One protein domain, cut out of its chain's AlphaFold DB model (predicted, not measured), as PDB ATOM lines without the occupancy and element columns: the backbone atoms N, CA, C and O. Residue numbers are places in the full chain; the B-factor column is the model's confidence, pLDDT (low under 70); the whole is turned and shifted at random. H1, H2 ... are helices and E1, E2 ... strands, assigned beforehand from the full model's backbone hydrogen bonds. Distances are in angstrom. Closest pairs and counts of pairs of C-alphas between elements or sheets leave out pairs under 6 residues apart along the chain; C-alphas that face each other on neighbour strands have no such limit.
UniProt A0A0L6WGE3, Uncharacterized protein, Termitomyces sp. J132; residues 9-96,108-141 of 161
ATOM      1  N   GLU A   9     125.078 159.166 172.114       91.56
ATOM      2  CA  GLU A   9     124.984 157.715 172.297       91.56
ATOM      3  C   GLU A   9     125.752 156.957 171.205       91.56
ATOM      4  O   GLU A   9     126.383 155.930 171.464       91.56
ATOM      5  N   LEU A  10     125.738 157.476 169.973       94.75
ATOM      6  CA  LEU A  10     126.513 156.903 168.873       94.75
ATOM      7  C   LEU A  10     128.002 157.208 169.028       94.75
ATOM      8  O   LEU A  10     128.824 156.336 168.754       94.75
ATOM      9  N   LEU A  11     128.353 158.404 169.510       94.38
ATOM     10  CA  LEU A  11     129.741 158.751 169.828       94.38
ATOM     11  C   LEU A  11     130.302 157.846 170.925       94.38
ATOM     12  O   LEU A  11     131.401 157.317 170.778       94.38
ATOM     13  N   GLU A  12     129.533 157.623 171.990       94.75
ATOM     14  CA  GLU A  12     129.908 156.719 173.075       94.75
ATOM     15  C   GLU A  12     130.173 155.306 172.551       94.75
ATOM     16  O   GLU A  12     131.207 154.719 172.869       94.75
ATOM     17  N   LYS A  13     129.293 154.790 171.683       96.12
ATOM     18  CA  LYS A  13     129.478 153.475 171.063       96.12
ATOM     19  C   LYS A  13     130.736 153.417 170.195       96.12
ATOM     20  O   LYS A  13     131.493 152.462 170.312       96.12
ATOM     21  N   ILE A  14     130.989 154.428 169.362       96.12
ATOM     22  CA  ILE A  14     132.204 154.491 168.530       96.12
ATOM     23  C   ILE A  14     133.461 154.468 169.407       96.12
ATOM     24  O   ILE A  14     134.391 153.710 169.133       96.12
ATOM     25  N   ILE A  15     133.483 155.279 170.469       96.81
ATOM     26  CA  ILE A  15     134.621 155.351 171.387       96.81
ATOM     27  C   ILE A  15     134.824 154.007 172.088       96.81
ATOM     28  O   ILE A  15     135.958 153.546 172.168       96.81
ATOM     29  N   LEU A  16     133.750 153.371 172.565       96.31
ATOM     30  CA  LEU A  16     133.817 152.074 173.236       96.31
ATOM     31  C   LEU A  16     134.369 150.986 172.307       96.31
ATOM     32  O   LEU A  16     135.307 150.289 172.687       96.31
ATOM     33  N   GLU A  17     133.831 150.873 171.092       96.62
ATOM     34  CA  GLU A  17     134.279 149.894 170.092       96.62
ATOM     35  C   GLU A  17     135.759 150.091 169.748       96.62
ATOM     36  O   GLU A  17     136.522 149.131 169.709       96.62
ATOM     37  N   ALA A  18     136.198 151.339 169.570       96.25
ATOM     38  CA  ALA A  18     137.604 151.637 169.326       96.25
ATOM     39  C   ALA A  18     138.490 151.356 170.554       96.25
ATOM     40  O   ALA A  18     139.633 150.919 170.410       96.25
ATOM     41  N   TRP A  19     137.974 151.581 171.766       96.50
ATOM     42  CA  TRP A  19     138.705 151.371 173.013       96.50
ATOM     43  C   TRP A  19     138.978 149.893 173.295       96.50
ATOM     44  O   TRP A  19     140.077 149.550 173.728       96.50
ATOM     45  N   ILE A  20     138.037 148.999 172.989       93.44
ATOM     46  CA  ILE A  20     138.201 147.557 173.235       93.44
ATOM     47  C   ILE A  20     139.080 146.842 172.197       93.44
ATOM     48  O   ILE A  20     139.418 145.673 172.394       93.44
ATOM     49  N   LEU A  21     139.462 147.509 171.100       92.31
ATOM     50  CA  LEU A  21     140.357 146.927 170.097       92.31
ATOM     51  C   LEU A  21     141.695 146.526 170.723       92.31
ATOM     52  O   LEU A  21     142.223 147.208 171.596       92.31
ATOM     53  N   SER A  22     142.288 145.441 170.232       89.38
ATOM     54  CA  SER A  22     143.624 144.998 170.640       89.38
ATOM     55  C   SER A  22     144.704 145.820 169.921       89.38
ATOM     56  O   SER A  22     145.227 145.409 168.892       89.38
ATOM     57  N   LEU A  23     145.024 147.003 170.449       91.06
ATOM     58  CA  LEU A  23     145.994 147.942 169.863       91.06
ATOM     59  C   LEU A  23     147.378 147.833 170.506       91.06
ATOM     60  O   LEU A  23     147.465 147.656 171.724       91.06
ATOM     61  N   SER A  24     148.439 147.990 169.705       91.75
ATOM     62  CA  SER A  24     149.810 148.137 170.211       91.75
ATOM     63  C   SER A  24     149.919 149.337 171.166       91.75
ATOM     64  O   SER A  24     149.050 150.210 171.188       91.75
ATOM     65  N   ASN A  25     150.983 149.409 171.971       93.88
ATOM     66  CA  ASN A  25     151.152 150.531 172.901       93.88
ATOM     67  C   ASN A  25     151.248 151.885 172.173       93.88
ATOM     68  O   ASN A  25     150.703 152.867 172.673       93.88
ATOM     69  N   SER A  26     151.876 151.944 170.991       94.62
ATOM     70  CA  SER A  26     151.924 153.164 170.175       94.62
ATOM     71  C   SER A  26     150.545 153.538 169.637       94.62
ATOM     72  O   SER A  26     150.090 154.652 169.876       94.62
ATOM     73  N   ASP A  27     149.832 152.588 169.025       95.88
ATOM     74  CA  ASP A  27     148.502 152.850 168.457       95.88
ATOM     75  C   ASP A  27     147.500 153.243 169.550       95.88
ATOM     76  O   ASP A  27     146.612 154.069 169.342       95.88
ATOM     77  N   ARG A  28     147.657 152.679 170.755       95.81
ATOM     78  CA  ARG A  28     146.878 153.069 171.930       95.81
ATOM     79  C   ARG A  28     147.114 154.534 172.277       95.81
ATOM     80  O   ARG A  28     146.146 155.248 172.506       95.81
ATOM     81  N   ILE A  29     148.368 154.984 172.330       96.25
ATOM     82  CA  ILE A  29     148.705 156.382 172.640       96.25
ATOM     83  C   ILE A  29     148.114 157.321 171.584       96.25
ATOM     84  O   ILE A  29     147.518 158.342 171.943       96.25
ATOM     85  N   ASP A  30     148.211 156.956 170.307       97.12
ATOM     86  CA  ASP A  30     147.652 157.739 169.204       97.12
ATOM     87  C   ASP A  30     146.126 157.835 169.302       97.12
ATOM     88  O   ASP A  30     145.564 158.927 169.182       97.12
ATOM     89  N   LEU A  31     145.445 156.731 169.621       96.44
ATOM     90  CA  LEU A  31     144.003 156.719 169.869       96.44
ATOM     91  C   LEU A  31     143.627 157.643 171.039       96.44
ATOM     92  O   LEU A  31     142.756 158.506 170.902       96.44
ATOM     93  N   MET A  32     144.296 157.477 172.187       94.88
ATOM     94  CA  MET A  32     144.019 158.241 173.409       94.88
ATOM     95  C   MET A  32     144.196 159.742 173.184       94.88
ATOM     96  O   MET A  32     143.363 160.539 173.609       94.88
ATOM     97  N   THR A  33     145.278 160.140 172.517       94.31
ATOM     98  CA  THR A  33     145.561 161.552 172.233       94.31
ATOM     99  C   THR A  33     144.598 162.117 171.196       94.31
ATOM    100  O   THR A  33     144.062 163.205 171.406       94.31
ATOM    101  N   SER A  34     144.294 161.367 170.135       95.50
ATOM    102  CA  SER A  34     143.373 161.799 169.080       95.50
ATOM    103  C   SER A  34     141.960 162.040 169.610       95.50
ATOM    104  O   SER A  34     141.371 163.083 169.328       95.50
ATOM    105  N   PHE A  35     141.419 161.131 170.430       94.81
ATOM    106  CA  PHE A  35     140.054 161.255 170.965       94.81
ATOM    107  C   PHE A  35     139.881 162.464 171.890       94.81
ATOM    108  O   PHE A  35     138.821 163.090 171.894       94.81
ATOM    109  N   LEU A  36     140.925 162.845 172.629       91.69
ATOM    110  CA  LEU A  36     140.901 164.034 173.485       91.69
ATOM    111  C   LEU A  36     140.869 165.352 172.690       91.69
ATOM    112  O   LEU A  36     140.454 166.371 173.245       91.69
ATOM    113  N   LEU A  37     141.295 165.346 171.423       92.50
ATOM    114  CA  LEU A  37     141.453 166.545 170.589       92.50
ATOM    115  C   LEU A  37     140.279 166.808 169.634       92.50
ATOM    116  O   LEU A  37     140.243 167.869 169.016       92.50
ATOM    117  N   VAL A  38     139.314 165.888 169.516       92.56
ATOM    118  CA  VAL A  38     138.184 166.040 168.580       92.56
ATOM    119  C   VAL A  38     137.268 167.197 168.992       92.56
ATOM    120  O   VAL A  38     137.063 168.134 168.226       92.56
ATOM    121  N   ASN A  39     136.682 167.122 170.190       91.12
ATOM    122  CA  ASN A  39     135.896 168.183 170.828       91.12
ATOM    123  C   ASN A  39     135.632 167.841 172.311       91.12
ATOM    124  O   ASN A  39     135.999 166.768 172.795       91.12
ATOM    125  N   SER A  40     134.952 168.734 173.038       89.00
ATOM    126  CA  SER A  40     134.632 168.551 174.463       89.00
ATOM    127  C   SER A  40     133.749 167.330 174.758       89.00
ATOM    128  O   SER A  40     133.906 166.707 175.808       89.00
ATOM    129  N   THR A  41     132.852 166.955 173.840       90.88
ATOM    130  CA  THR A  41     131.972 165.785 174.002       90.88
ATOM    131  C   THR A  41     132.779 164.493 173.918       90.88
ATOM    132  O   THR A  41     132.682 163.656 174.814       90.88
ATOM    133  N   TRP A  42     133.649 164.366 172.911       93.56
ATOM    134  CA  TRP A  42     134.573 163.237 172.780       93.56
ATOM    135  C   TRP A  42     135.510 163.138 173.978       93.56
ATOM    136  O   TRP A  42     135.600 162.070 174.574       93.56
ATOM    137  N   LYS A  43     136.129 164.254 174.392       91.12
ATOM    138  CA  LYS A  43     136.989 164.306 175.584       91.12
ATOM    139  C   LYS A  43     136.264 163.759 176.817       91.12
ATOM    140  O   LYS A  43     136.821 162.924 177.526       91.12
ATOM    141  N   THR A  44     135.031 164.204 177.058       90.50
ATOM    142  CA  THR A  44     134.237 163.797 178.230       90.50
ATOM    143  C   THR A  44     133.893 162.310 178.186       90.50
ATOM    144  O   THR A  44     134.177 161.584 179.139       90.50
ATOM    145  N   LEU A  45     133.333 161.835 177.068       92.75
ATOM    146  CA  LEU A  45     132.943 160.430 176.900       92.75
ATOM    147  C   LEU A  45     134.154 159.495 176.967       92.75
ATOM    148  O   LEU A  45     134.131 158.497 177.686       92.75
ATOM    149  N   PHE A  46     135.237 159.844 176.273       94.25
ATOM    150  CA  PHE A  46     136.468 159.065 176.272       94.25
ATOM    151  C   PHE A  46     137.134 159.022 177.648       94.25
ATOM    152  O   PHE A  46     137.572 157.953 178.069       94.25
ATOM    153  N   THR A  47     137.177 160.137 178.382       90.88
ATOM    154  CA  THR A  47     137.725 160.150 179.750       90.88
ATOM    155  C   THR A  47     136.935 159.200 180.645       90.88
ATOM    156  O   THR A  47     137.529 158.374 181.332       90.88
ATOM    157  N   ARG A  48     135.598 159.236 180.574       90.38
ATOM    158  CA  ARG A  48     134.735 158.326 181.338       90.38
ATOM    159  C   ARG A  48     134.996 156.855 181.002       90.38
ATOM    160  O   ARG A  48     135.134 156.048 181.916       90.38
ATOM    161  N   ILE A  49     135.072 156.514 179.715       93.44
ATOM    162  CA  ILE A  49     135.314 155.138 179.251       93.44
ATOM    163  C   ILE A  49     136.710 154.661 179.668       93.44
ATOM    164  O   ILE A  49     136.848 153.625 180.313       93.44
ATOM    165  N   SER A  50     137.746 155.436 179.350       92.75
ATOM    166  CA  SER A  50     139.140 155.046 179.589       92.75
ATOM    167  C   SER A  50     139.538 155.031 181.063       92.75
ATOM    168  O   SER A  50     140.520 154.387 181.407       92.75
ATOM    169  N   PHE A  51     138.807 155.724 181.941       90.44
ATOM    170  CA  PHE A  51     139.068 155.704 183.386       90.44
ATOM    171  C   PHE A  51     138.322 154.570 184.084       90.44
ATOM    172  O   PHE A  51     138.717 154.154 185.171       90.44
ATOM    173  N   LYS A  52     137.262 154.061 183.450       91.62
ATOM    174  CA  LYS A  52     136.566 152.856 183.879       91.62
ATOM    175  C   LYS A  52     137.368 151.603 183.518       91.62
ATOM    176  O   LYS A  52     137.645 150.782 184.391       91.62
ATOM    177  N   ASP A  53     137.790 151.500 182.261       93.31
ATOM    178  CA  ASP A  53     138.598 150.395 181.745       93.31
ATOM    179  C   ASP A  53     139.959 150.922 181.298       93.31
ATOM    180  O   ASP A  53     140.136 151.373 180.170       93.31
ATOM    181  N   VAL A  54     140.923 150.925 182.211       93.69
ATOM    182  CA  VAL A  54     142.194 151.631 182.042       93.69
ATOM    183  C   VAL A  54     143.170 150.792 181.239       93.69
ATOM    184  O   VAL A  54     143.412 149.634 181.553       93.69
ATOM    185  N   HIS A  55     143.813 151.403 180.249       95.25
ATOM    186  CA  HIS A  55     144.979 150.834 179.579       95.25
ATOM    187  C   HIS A  55     146.220 151.645 179.956       95.25
ATOM    188  O   HIS A  55     146.208 152.870 179.864       95.25
ATOM    189  N   ILE A  56     147.294 150.961 180.355       95.69
ATOM    190  CA  ILE A  56     148.603 151.556 180.645       95.69
ATOM    191  C   ILE A  56     149.537 151.278 179.456       95.69
ATOM    192  O   ILE A  56     150.159 150.216 179.416       95.69
ATOM    193  N   PRO A  57     149.647 152.188 178.469       95.50
ATOM    194  CA  PRO A  57     150.480 151.955 177.288       95.50
ATOM    195  C   PRO A  57     151.949 152.353 177.485       95.50
ATOM    196  O   PRO A  57     152.779 152.080 176.622       95.50
ATOM    197  N   SER A  58     152.283 153.055 178.572       95.12
ATOM    198  CA  SER A  58     153.640 153.541 178.816       95.12
ATOM    199  C   SER A  58     153.932 153.771 180.305       95.12
ATOM    200  O   SER A  58     153.002 154.024 181.082       95.12
ATOM    201  N   PRO A  59     155.220 153.789 180.702       94.00
ATOM    202  CA  PRO A  59     155.613 154.139 182.067       94.00
ATOM    203  C   PRO A  59     155.159 155.552 182.462       94.00
ATOM    204  O   PRO A  59     154.652 155.779 183.556       94.00
ATOM    205  N   SER A  60     155.284 156.523 181.550       92.50
ATOM    206  CA  SER A  60     154.900 157.915 181.819       92.50
ATOM    207  C   SER A  60     153.395 158.081 182.030       92.50
ATOM    208  O   SER A  60     152.977 158.931 182.819       92.50
ATOM    209  N   TYR A  61     152.577 157.267 181.358       93.25
ATOM    210  CA  TYR A  61     151.142 157.231 181.604       93.25
ATOM    211  C   TYR A  61     150.835 156.685 182.997       93.25
ATOM    212  O   TYR A  61     150.034 157.287 183.707       93.25
ATOM    213  N   LEU A  62     151.514 155.611 183.420       92.50
ATOM    214  CA  LEU A  62     151.336 155.032 184.749       92.50
ATOM    215  C   LEU A  62     151.551 156.071 185.854       92.50
ATOM    216  O   LEU A  62     150.687 156.229 186.711       92.50
ATOM    217  N   PHE A  63     152.645 156.834 185.800       89.31
ATOM    218  CA  PHE A  63     152.921 157.878 186.793       89.31
ATOM    219  C   PHE A  63     151.822 158.946 186.848       89.31
ATOM    220  O   PHE A  63     151.398 159.350 187.930       89.31
ATOM    221  N   LYS A  64     151.316 159.387 185.689       87.94
ATOM    222  CA  LYS A  64     150.211 160.359 185.625       87.94
ATOM    223  C   LYS A  64     148.908 159.773 186.163       87.94
ATOM    224  O   LYS A  64     148.170 160.465 186.858       87.94
ATOM    225  N   TYR A  65     148.635 158.511 185.851       87.06
ATOM    226  CA  TYR A  65     147.462 157.803 186.339       87.06
ATOM    227  C   TYR A  65     147.519 157.627 187.862       87.06
ATOM    228  O   TYR A  65     146.554 157.939 188.550       87.06
ATOM    229  N   MET A  66     148.673 157.250 188.415       84.81
ATOM    230  CA  MET A  66     148.895 157.166 189.863       84.81
ATOM    231  C   MET A  66     148.716 158.514 190.559       84.81
ATOM    232  O   MET A  66     148.052 158.583 191.591       84.81
ATOM    233  N   ALA A  67     149.243 159.596 189.983       82.38
ATOM    234  CA  ALA A  67     149.011 160.941 190.504       82.38
ATOM    235  C   ALA A  67     147.509 161.282 190.521       82.38
ATOM    236  O   ALA A  67     147.003 161.783 191.526       82.38
ATOM    237  N   ALA A  68     146.776 160.927 189.458       80.38
ATOM    238  CA  ALA A  68     145.327 161.108 189.388       80.38
ATOM    239  C   ALA A  68     144.582 160.305 190.469       80.38
ATOM    240  O   ALA A  68     143.651 160.823 191.085       80.38
ATOM    241  N   LEU A  69     145.006 159.067 190.732       77.25
ATOM    242  CA  LEU A  69     144.450 158.223 191.794       77.25
ATOM    243  C   LEU A  69     144.720 158.782 193.195       77.25
ATOM    244  O   LEU A  69     143.858 158.687 194.065       77.25
ATOM    245  N   ALA A  70     145.880 159.408 193.395       75.75
ATOM    246  CA  ALA A  70     146.254 160.082 194.635       75.75
ATOM    247  C   ALA A  70     145.575 161.456 194.822       75.75
ATOM    248  O   ALA A  70     145.854 162.151 195.796       75.75
ATOM    249  N   GLY A  71     144.682 161.863 193.911       69.44
ATOM    250  CA  GLY A  71     143.943 163.121 194.017       69.44
ATOM    251  C   GLY A  71     144.678 164.342 193.461       69.44
ATOM    252  O   GLY A  71     144.268 165.464 193.750       69.44
ATOM    253  N   TYR A  72     145.718 164.152 192.644       70.69
ATOM    254  CA  TYR A  72     146.312 165.209 191.820       70.69
ATOM    255  C   TYR A  72     145.667 165.160 190.428       70.69
ATOM    256  O   TYR A  72     146.146 164.424 189.559       70.69
ATOM    257  N   PRO A  73     144.545 165.869 190.195       59.88
ATOM    258  CA  PRO A  73     143.793 165.708 188.964       59.88
ATOM    259  C   PRO A  73     144.626 166.194 187.772       59.88
ATOM    260  O   PRO A  73     145.051 167.352 187.751       59.88
ATOM    261  N   PRO A  74     144.842 165.369 186.734       60.91
ATOM    262  CA  PRO A  74     145.238 165.906 185.443       60.91
ATOM    263  C   PRO A  74     144.157 166.889 184.969       60.91
ATOM    264  O   PRO A  74     142.969 166.626 185.152       60.91
ATOM    265  N   HIS A  75     144.544 167.972 184.283       58.66
ATOM    266  CA  HIS A  75     143.647 168.981 183.668       58.66
ATOM    267  C   HIS A  75     142.574 168.406 182.704       58.66
ATOM    268  O   HIS A  75     141.813 169.125 182.062       58.66
ATOM    269  N   VAL A  76     142.544 167.086 182.528       59.53
ATOM    270  CA  VAL A  76     141.594 166.341 181.705       59.53
ATOM    271  C   VAL A  76     140.302 166.017 182.475       59.53
ATOM    272  O   VAL A  76     139.280 165.791 181.839       59.53
ATOM    273  N   LEU A  77     140.323 166.051 183.812       61.62
ATOM    274  CA  LEU A  77     139.246 165.576 184.692       61.62
ATOM    275  C   LEU A  77     138.111 166.576 184.992       61.62
ATOM    276  O   LEU A  77     137.347 166.325 185.919       61.62
ATOM    277  N   ASP A  78     137.967 167.684 184.256       63.16
ATOM    278  CA  ASP A  78     136.969 168.731 184.556       63.16
ATOM    279  C   ASP A  78     135.555 168.156 184.806       63.16
ATOM    280  O   ASP A  78     134.848 167.745 183.886       63.16
ATOM    281  N   GLY A  79     135.150 168.104 186.082       64.44
ATOM    282  CA  GLY A  79     133.843 167.608 186.530       64.44
ATOM    283  C   GLY A  79     133.626 166.086 186.478       64.44
ATOM    284  O   GLY A  79     132.513 165.640 186.750       64.44
ATOM    285  N   GLN A  80     134.637 165.280 186.138       69.62
ATOM    286  CA  GLN A  80     134.536 163.815 186.140       69.62
ATOM    287  C   GLN A  80     134.916 163.224 187.509       69.62
ATOM    288  O   GLN A  80     135.797 163.760 188.187       69.62
ATOM    289  N   PRO A  81     134.279 162.115 187.937       68.12
ATOM    290  CA  PRO A  81     134.685 161.420 189.151       68.12
ATOM    291  C   PRO A  81     136.140 160.941 189.026       68.12
ATOM    292  O   PRO A  81     136.573 160.548 187.937       68.12
ATOM    293  N   PRO A  82     136.910 160.965 190.125       72.62
ATOM    294  CA  PRO A  82     138.300 160.548 190.092       72.62
ATOM    295  C   PRO A  82     138.405 159.054 189.731       72.62
ATOM    296  O   PRO A  82     137.543 158.263 190.134       72.62
ATOM    297  N   PRO A  83     139.457 158.645 188.997       77.25
ATOM    298  CA  PRO A  83     139.593 157.276 188.499       77.25
ATOM    299  C   PRO A  83     139.580 156.218 189.607       77.25
ATOM    300  O   PRO A  83     139.142 155.096 189.382       77.25
ATOM    301  N   ASN A  84     139.970 156.568 190.834       75.56
ATOM    302  CA  ASN A  84     139.965 155.638 191.964       75.56
ATOM    303  C   ASN A  84     138.549 155.166 192.337       75.56
ATOM    304  O   ASN A  84     138.387 154.081 192.887       75.56
ATOM    305  N   LYS A  85     137.509 155.944 192.011       81.06
ATOM    306  CA  LYS A  85     136.109 155.577 192.258       81.06
ATOM    307  C   LYS A  85     135.418 154.952 191.052       81.06
ATOM    308  O   LYS A  85     134.325 154.425 191.224       81.06
ATOM    309  N   THR A  86     136.003 154.976 189.859       86.12
ATOM    310  CA  THR A  86     135.354 154.454 188.641       86.12
ATOM    311  C   THR A  86     136.105 153.321 187.962       86.12
ATOM    312  O   THR A  86     135.485 152.596 187.191       86.12
ATOM    313  N   CYS A  87     137.393 153.145 188.250       90.12
ATOM    314  CA  CYS A  87     138.210 152.103 187.648       90.12
ATOM    315  C   CYS A  87     137.708 150.712 188.052       90.12
ATOM    316  O   CYS A  87     137.690 150.361 189.232       90.12
ATOM    317  N   GLU A  88     137.307 149.928 187.054       91.31
ATOM    318  CA  GLU A  88     136.849 148.544 187.188       91.31
ATOM    319  C   GLU A  88     137.883 147.552 186.651       91.31
ATOM    320  O   GLU A  88     138.009 146.432 187.169       91.31
ATOM    321  N   SER A  89     138.648 147.962 185.636       92.00
ATOM    322  CA  SER A  89     139.709 147.149 185.062       92.00
ATOM    323  C   SER A  89     140.958 147.957 184.716       92.00
ATOM    324  O   SER A  89     140.886 149.145 184.401       92.00
ATOM    325  N   ILE A  90     142.116 147.296 184.787       92.88
ATOM    326  CA  ILE A  90     143.407 147.818 184.324       92.88
ATOM    327  C   ILE A  90     144.030 146.791 183.380       92.88
ATOM    328  O   ILE A  90     144.099 145.609 183.707       92.88
ATOM    329  N   ALA A  91     144.515 147.230 182.227       93.75
ATOM    330  CA  ALA A  91     145.210 146.423 181.240       93.75
ATOM    331  C   ALA A  91     146.609 146.983 180.970       93.75
ATOM    332  O   ALA A  91     146.791 148.190 180.796       93.75
ATOM    333  N   ILE A  92     147.599 146.099 180.897       93.19
ATOM    334  CA  ILE A  92     148.969 146.433 180.510       93.19
ATOM    335  C   ILE A  92     149.467 145.442 179.462       93.19
ATOM    336  O   ILE A  92     149.304 144.230 179.612       93.19
ATOM    337  N   ARG A  93     150.077 145.970 178.399       91.25
ATOM    338  CA  ARG A  93     150.702 145.173 177.345       91.25
ATOM    339  C   ARG A  93     152.216 145.280 177.429       91.25
ATOM    340  O   ARG A  93     152.772 146.379 177.435       91.25
ATOM    341  N   ILE A  94     152.866 144.123 177.469       89.50
ATOM    342  CA  ILE A  94     154.312 143.960 177.527       89.50
ATOM    343  C   ILE A  94     154.768 143.471 176.143       89.50
ATOM    344  O   ILE A  94     154.532 142.307 175.809       89.50
ATOM    345  N   PRO A  95     155.379 144.351 175.324       86.25
ATOM    346  CA  PRO A  95     155.929 143.958 174.028       86.25
ATOM    347  C   PRO A  95     157.110 142.988 174.212       86.25
ATOM    348  O   PRO A  95     157.597 142.827 175.332       86.25
ATOM    349  N   PRO A  96     157.629 142.342 173.159       79.00
ATOM    350  CA  PRO A  96     158.878 141.595 173.261       79.00
ATOM    351  C   PRO A  96     160.035 142.507 173.699       79.00
ATOM    352  O   PRO A  96     160.107 143.678 173.316       79.00
ATOM    353  N   TYR A 108     170.429 141.858 177.707       53.00
ATOM    354  CA  TYR A 108     168.960 141.928 177.736       53.00
ATOM    355  C   TYR A 108     168.573 143.360 178.114       53.00
ATOM    356  O   TYR A 108     168.724 143.760 179.265       53.00
ATOM    357  N   GLN A 109     168.108 144.152 177.145       57.41
ATOM    358  CA  GLN A 109     167.506 145.440 177.467       57.41
ATOM    359  C   GLN A 109     166.238 145.163 178.275       57.41
ATOM    360  O   GLN A 109     165.323 144.492 177.786       57.41
ATOM    361  N   GLU A 110     166.211 145.640 179.520       67.56
ATOM    362  CA  GLU A 110     165.031 145.539 180.370       67.56
ATOM    363  C   GLU A 110     163.838 146.153 179.644       67.56
ATOM    364  O   GLU A 110     163.906 147.246 179.074       67.56
ATOM    365  N   ASN A 111     162.735 145.410 179.617       80.00
ATOM    366  CA  ASN A 111     161.521 145.901 179.006       80.00
ATOM    367  C   ASN A 111     160.888 146.938 179.948       80.00
ATOM    368  O   ASN A 111     160.447 146.554 181.037       80.00
ATOM    369  N   PRO A 112     160.760 148.213 179.543       86.69
ATOM    370  CA  PRO A 112     160.212 149.253 180.409       86.69
ATOM    371  C   PRO A 112     158.759 148.970 180.821       86.69
ATOM    372  O   PRO A 112     158.321 149.393 181.890       86.69
ATOM    373  N   MET A 113     157.998 148.218 180.020       90.19
ATOM    374  CA  MET A 113     156.648 147.783 180.391       90.19
ATOM    375  C   MET A 113     156.655 146.674 181.448       90.19
ATOM    376  O   MET A 113     155.703 146.567 182.218       90.19
ATOM    377  N   GLY A 114     157.729 145.882 181.526       87.12
ATOM    378  CA  GLY A 114     157.944 144.922 182.609       87.12
ATOM    379  C   GLY A 114     158.142 145.625 183.953       87.12
ATOM    380  O   GLY A 114     157.462 145.299 184.922       87.12
ATOM    381  N   GLU A 115     158.989 146.655 183.995       88.69
ATOM    382  CA  GLU A 115     159.146 147.508 185.182       88.69
ATOM    383  C   GLU A 115     157.841 148.253 185.519       88.69
ATOM    384  O   GLU A 115     157.426 148.322 186.675       88.69
ATOM    385  N   THR A 116     157.130 148.741 184.497       91.94
ATOM    386  CA  THR A 116     155.815 149.391 184.648       91.94
ATOM    387  C   THR A 116     154.793 148.463 185.309       91.94
ATOM    388  O   THR A 116     154.042 148.917 186.171       91.94
ATOM    389  N   LEU A 117     154.771 147.168 184.967       91.38
ATOM    390  CA  LEU A 117     153.917 146.183 185.640       91.38
ATOM    391  C   LEU A 117     154.284 146.050 187.123       91.38
ATOM    392  O   LEU A 117     153.394 146.099 187.970       91.38
ATOM    393  N   SER A 118     155.571 145.897 187.439       90.19
ATOM    394  CA  SER A 118     156.041 145.782 188.826       90.19
ATOM    395  C   SER A 118     155.641 147.001 189.653       90.19
ATOM    396  O   SER A 118     155.089 146.854 190.743       90.19
ATOM    397  N   ASN A 119     155.830 148.200 189.097       90.88
ATOM    398  CA  ASN A 119     155.400 149.444 189.720       90.88
ATOM    399  C   ASN A 119     153.879 149.453 189.911       90.88
ATOM    400  O   ASN A 119     153.413 149.653 191.025       90.88
ATOM    401  N   LEU A 120     153.083 149.159 188.881       90.19
ATOM    402  CA  LEU A 120     151.623 149.099 189.011       90.19
ATOM    403  C   LEU A 120     151.186 148.192 190.174       90.19
ATOM    404  O   LEU A 120     150.390 148.618 191.008       90.19
ATOM    405  N   LEU A 121     151.720 146.971 190.252       89.44
ATOM    406  CA  LEU A 121     151.362 146.016 191.303       89.44
ATOM    407  C   LEU A 121     151.761 146.511 192.696       89.44
ATOM    408  O   LEU A 121     150.957 146.406 193.617       89.44
ATOM    409  N   TYR A 122     152.950 147.099 192.837       86.81
ATOM    410  CA  TYR A 122     153.405 147.678 194.102       86.81
ATOM    411  C   TYR A 122     152.456 148.772 194.615       86.81
ATOM    412  O   TYR A 122     152.091 148.801 195.789       86.81
ATOM    413  N   TYR A 123     152.003 149.661 193.731       82.69
ATOM    414  CA  TYR A 123     151.082 150.734 194.112       82.69
ATOM    415  C   TYR A 123     149.674 150.226 194.438       82.69
ATOM    416  O   TYR A 123     149.025 150.770 195.335       82.69
ATOM    417  N   LEU A 124     149.195 149.203 193.724       83.19
ATOM    418  CA  LEU A 124     147.900 148.583 194.008       83.19
ATOM    419  C   LEU A 124     147.893 147.837 195.350       83.19
ATOM    420  O   LEU A 124     146.850 147.788 195.991       83.19
ATOM    421  N   ASP A 125     149.032 147.291 195.777       83.06
ATOM    422  CA  ASP A 125     149.160 146.585 197.057       83.06
ATOM    423  C   ASP A 125     149.135 147.540 198.263       83.06
ATOM    424  O   ASP A 125     148.531 147.233 199.289       83.06
ATOM    425  N   GLY A 126     149.768 148.715 198.150       70.81
ATOM    426  CA  GLY A 126     150.049 149.552 199.322       70.81
ATOM    427  C   GLY A 126     149.412 150.941 199.377       70.81
ATOM    428  O   GLY A 126     149.413 151.544 200.449       70.81
ATOM    429  N   ILE A 127     148.945 151.510 198.256       65.19
ATOM    430  CA  ILE A 127     148.810 152.980 198.153       65.19
ATOM    431  C   ILE A 127     147.419 153.445 197.704       65.19
ATOM    432  O   ILE A 127     146.999 154.547 198.061       65.19
ATOM    433  N   ILE A 128     146.684 152.647 196.930       67.06
ATOM    434  CA  ILE A 128     145.479 153.122 196.238       67.06
ATOM    435  C   ILE A 128     144.213 152.469 196.809       67.06
ATOM    436  O   ILE A 128     144.036 151.258 196.733       67.06
ATOM    437  N   ASP A 129     143.272 153.297 197.269       73.69
ATOM    438  CA  ASP A 129     141.873 152.898 197.474       73.69
ATOM    439  C   ASP A 129     141.158 152.815 196.113       73.69
ATOM    440  O   ASP A 129     140.664 153.825 195.607       73.69
ATOM    441  N   ALA A 130     141.136 151.626 195.502       77.75
ATOM    442  CA  ALA A 130     140.420 151.332 194.255       77.75
ATOM    443  C   ALA A 130     139.309 150.289 194.495       77.75
ATOM    444  O   ALA A 130     139.415 149.152 194.032       77.75
ATOM    445  N   PRO A 131     138.217 150.646 195.198       82.12
ATOM    446  CA  PRO A 131     137.211 149.686 195.664       82.12
ATOM    447  C   PRO A 131     136.430 149.008 194.530       82.12
ATOM    448  O   PRO A 131     135.796 147.977 194.741       82.12
ATOM    449  N   ASN A 132     136.451 149.591 193.328       87.12
ATOM    450  CA  ASN A 132     135.757 149.060 192.160       87.12
ATOM    451  C   ASN A 132     136.657 148.226 191.244       87.12
ATOM    452  O   ASN A 132     136.127 147.559 190.353       87.12
ATOM    453  N   LEU A 133     137.977 148.210 191.472       88.31
ATOM    454  CA  LEU A 133     138.917 147.466 190.643       88.31
ATOM    455  C   LEU A 133     138.718 145.960 190.851       88.31
ATOM    456  O   LEU A 133     138.961 145.420 191.926       88.31
ATOM    457  N   ARG A 134     138.288 145.270 189.793       88.94
ATOM    458  CA  ARG A 134     137.966 143.831 189.815       88.94
ATOM    459  C   ARG A 134     138.906 142.997 188.959       88.94
ATOM    460  O   ARG A 134     138.991 141.785 189.146       88.94
ATOM    461  N   THR A 135     139.546 143.627 187.974       90.44
ATOM    462  CA  THR A 135     140.290 142.915 186.934       90.44
ATOM    463  C   THR A 135     141.598 143.615 186.602       90.44
ATOM    464  O   THR A 135     141.605 144.792 186.258       90.44
ATOM    465  N   ILE A 136     142.695 142.859 186.606       90.62
ATOM    466  CA  ILE A 136     143.974 143.273 186.024       90.62
ATOM    467  C   ILE A 136     144.276 142.328 184.859       90.62
ATOM    468  O   ILE A 136     144.288 141.110 185.035       90.62
ATOM    469  N   ARG A 137     144.491 142.876 183.663       91.50
ATOM    470  CA  ARG A 137     144.844 142.137 182.446       91.50
ATOM    471  C   ARG A 137     146.297 142.413 182.092       91.50
ATOM    472  O   ARG A 137     146.719 143.562 182.026       91.50
ATOM    473  N   ILE A 138     147.048 141.346 181.853       90.62
ATOM    474  CA  ILE A 138     148.450 141.411 181.452       90.62
ATOM    475  C   ILE A 138     148.554 140.690 180.113       90.62
ATOM    476  O   ILE A 138     148.235 139.504 180.021       90.62
ATOM    477  N   GLU A 139     148.955 141.419 179.079       88.50
ATOM    478  CA  GLU A 139     149.087 140.916 177.714       88.50
ATOM    479  C   GLU A 139     150.566 140.850 177.342       88.50
ATOM    480  O   GLU A 139     151.236 141.878 177.291       88.50
ATOM    481  N   TYR A 140     151.074 139.650 177.069       84.56
ATOM    482  CA  TYR A 140     152.420 139.459 176.531       84.56
ATOM    483  C   TYR A 140     152.330 139.292 175.019       84.56
ATOM    484  O   TYR A 140     151.553 138.472 174.528       84.56
ATOM    485  N   GLU A 141     153.110 140.067 174.277       79.62
ATOM    486  CA  GLU A 141     153.180 139.936 172.826       79.62
ATOM    487  C   GLU A 141     154.137 138.791 172.460       79.62
ATOM    488  O   GLU A 141     155.291 138.757 172.892       79.62
TER     489      GLU A 141
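AT A GLANCE: This is residues 9 to 96 and 108 to 141 of the 161 residues of an uncharacterized protein of Termitomyces sp. J132 (UniProt A0A0L6WGE3). A small sheet of three parallel strands, E1, E2 and E3, has the long helix H6 over one face, with H4 beside H6. Toward the other end of the longest axis, H1, H2 and H3 form a cluster in which H3 touches both others. The printed part has 122 residues, with six named helices and three named strands in the order H1 H2 H3 E1 H4 H5 E2 H6 E3, and is mostly helix. It is compact, with a radius of gyration of the C-alphas of 14.1 A, and only just elongated, spanning 44 by 29 by 24 A.

HOW THE PARTS SIT: H1, residues 9 to 19, touches H3, residues 40 to 52, at a steep tilt of 50 degrees, the same way; the closest C-alphas, of Glu 12 and Leu 45, are 6.1 A apart. H2, residues 25 to 38, makes a helical hairpin with H3, opposite ways at 37 degrees, only just a steep tilt; the closest C-alphas are those of Leu 36 and Lys 43, 4.4 A. H2 and H3 only graze the sheet, whose edge strand E1, residues 53 to 56, follows H3. H4, residues 59 to 69, only just touches H5, residues 83 to 86, with 3 pairs of C-alphas within 8 A, the closest those of Leu 69 and Asn 84, 5.2 A. E2, residues 89 to 94, is the inner strand, parallel to E1 at 27 degrees, with N 54 and O 89 2.8 A apart, within hydrogen-bond range. H6, residues 112 to 126, is on the sheet, over E2 at a height of 10.2 A, and runs along the strands, at 10 degrees to E2 on the local plane; with the sheet it makes two layers, a helix on one face of the strands. H6 touches H4 at a shallow tilt of 19 degrees, the same way, with the C-alphas of Pro 59 and Thr 116 closest, 5.4 A. E3, residues 135 to 140, is the other edge strand, parallel to E2 at 13 degrees, with N 92 and O 137 2.9 A apart, within hydrogen-bond range. E1, H4, H5 and E2 form a strand-helix-strand unit, two parallel neighbour strands with helices between, with a right-handed crossover. In H1, H2, H3, H4 and H6 every O i to N i+4 pair is within hydrogen-bond range; H5 is too short for such a pair.

IN THESE COORDINATES: H1 begins at C-alpha 9, (124.984, 157.715, 172.297). H2 is 20.7 A long, H3 18.4 A and H6 21.5 A, from C-alpha 112 at (160.212, 149.253, 180.409). E2 is 16.7 A long and E3 16.3 A, ending at C-alpha 140, (152.420, 139.459, 176.531).

THE WHOLE: The two C-alphas farthest apart, of Glu 9 and Tyr 108, are 47.0 A apart. Residues 97 to 107 are not printed, and C-alphas 96 and 108 are 11.0 A apart across the cut. The link from H4 to H5, residues 70 to 82, is long. The mean pLDDT of the printed part is 86.3; residue 71 and residues 73 to 81, 108 to 110 and 127 to 128 are under 70.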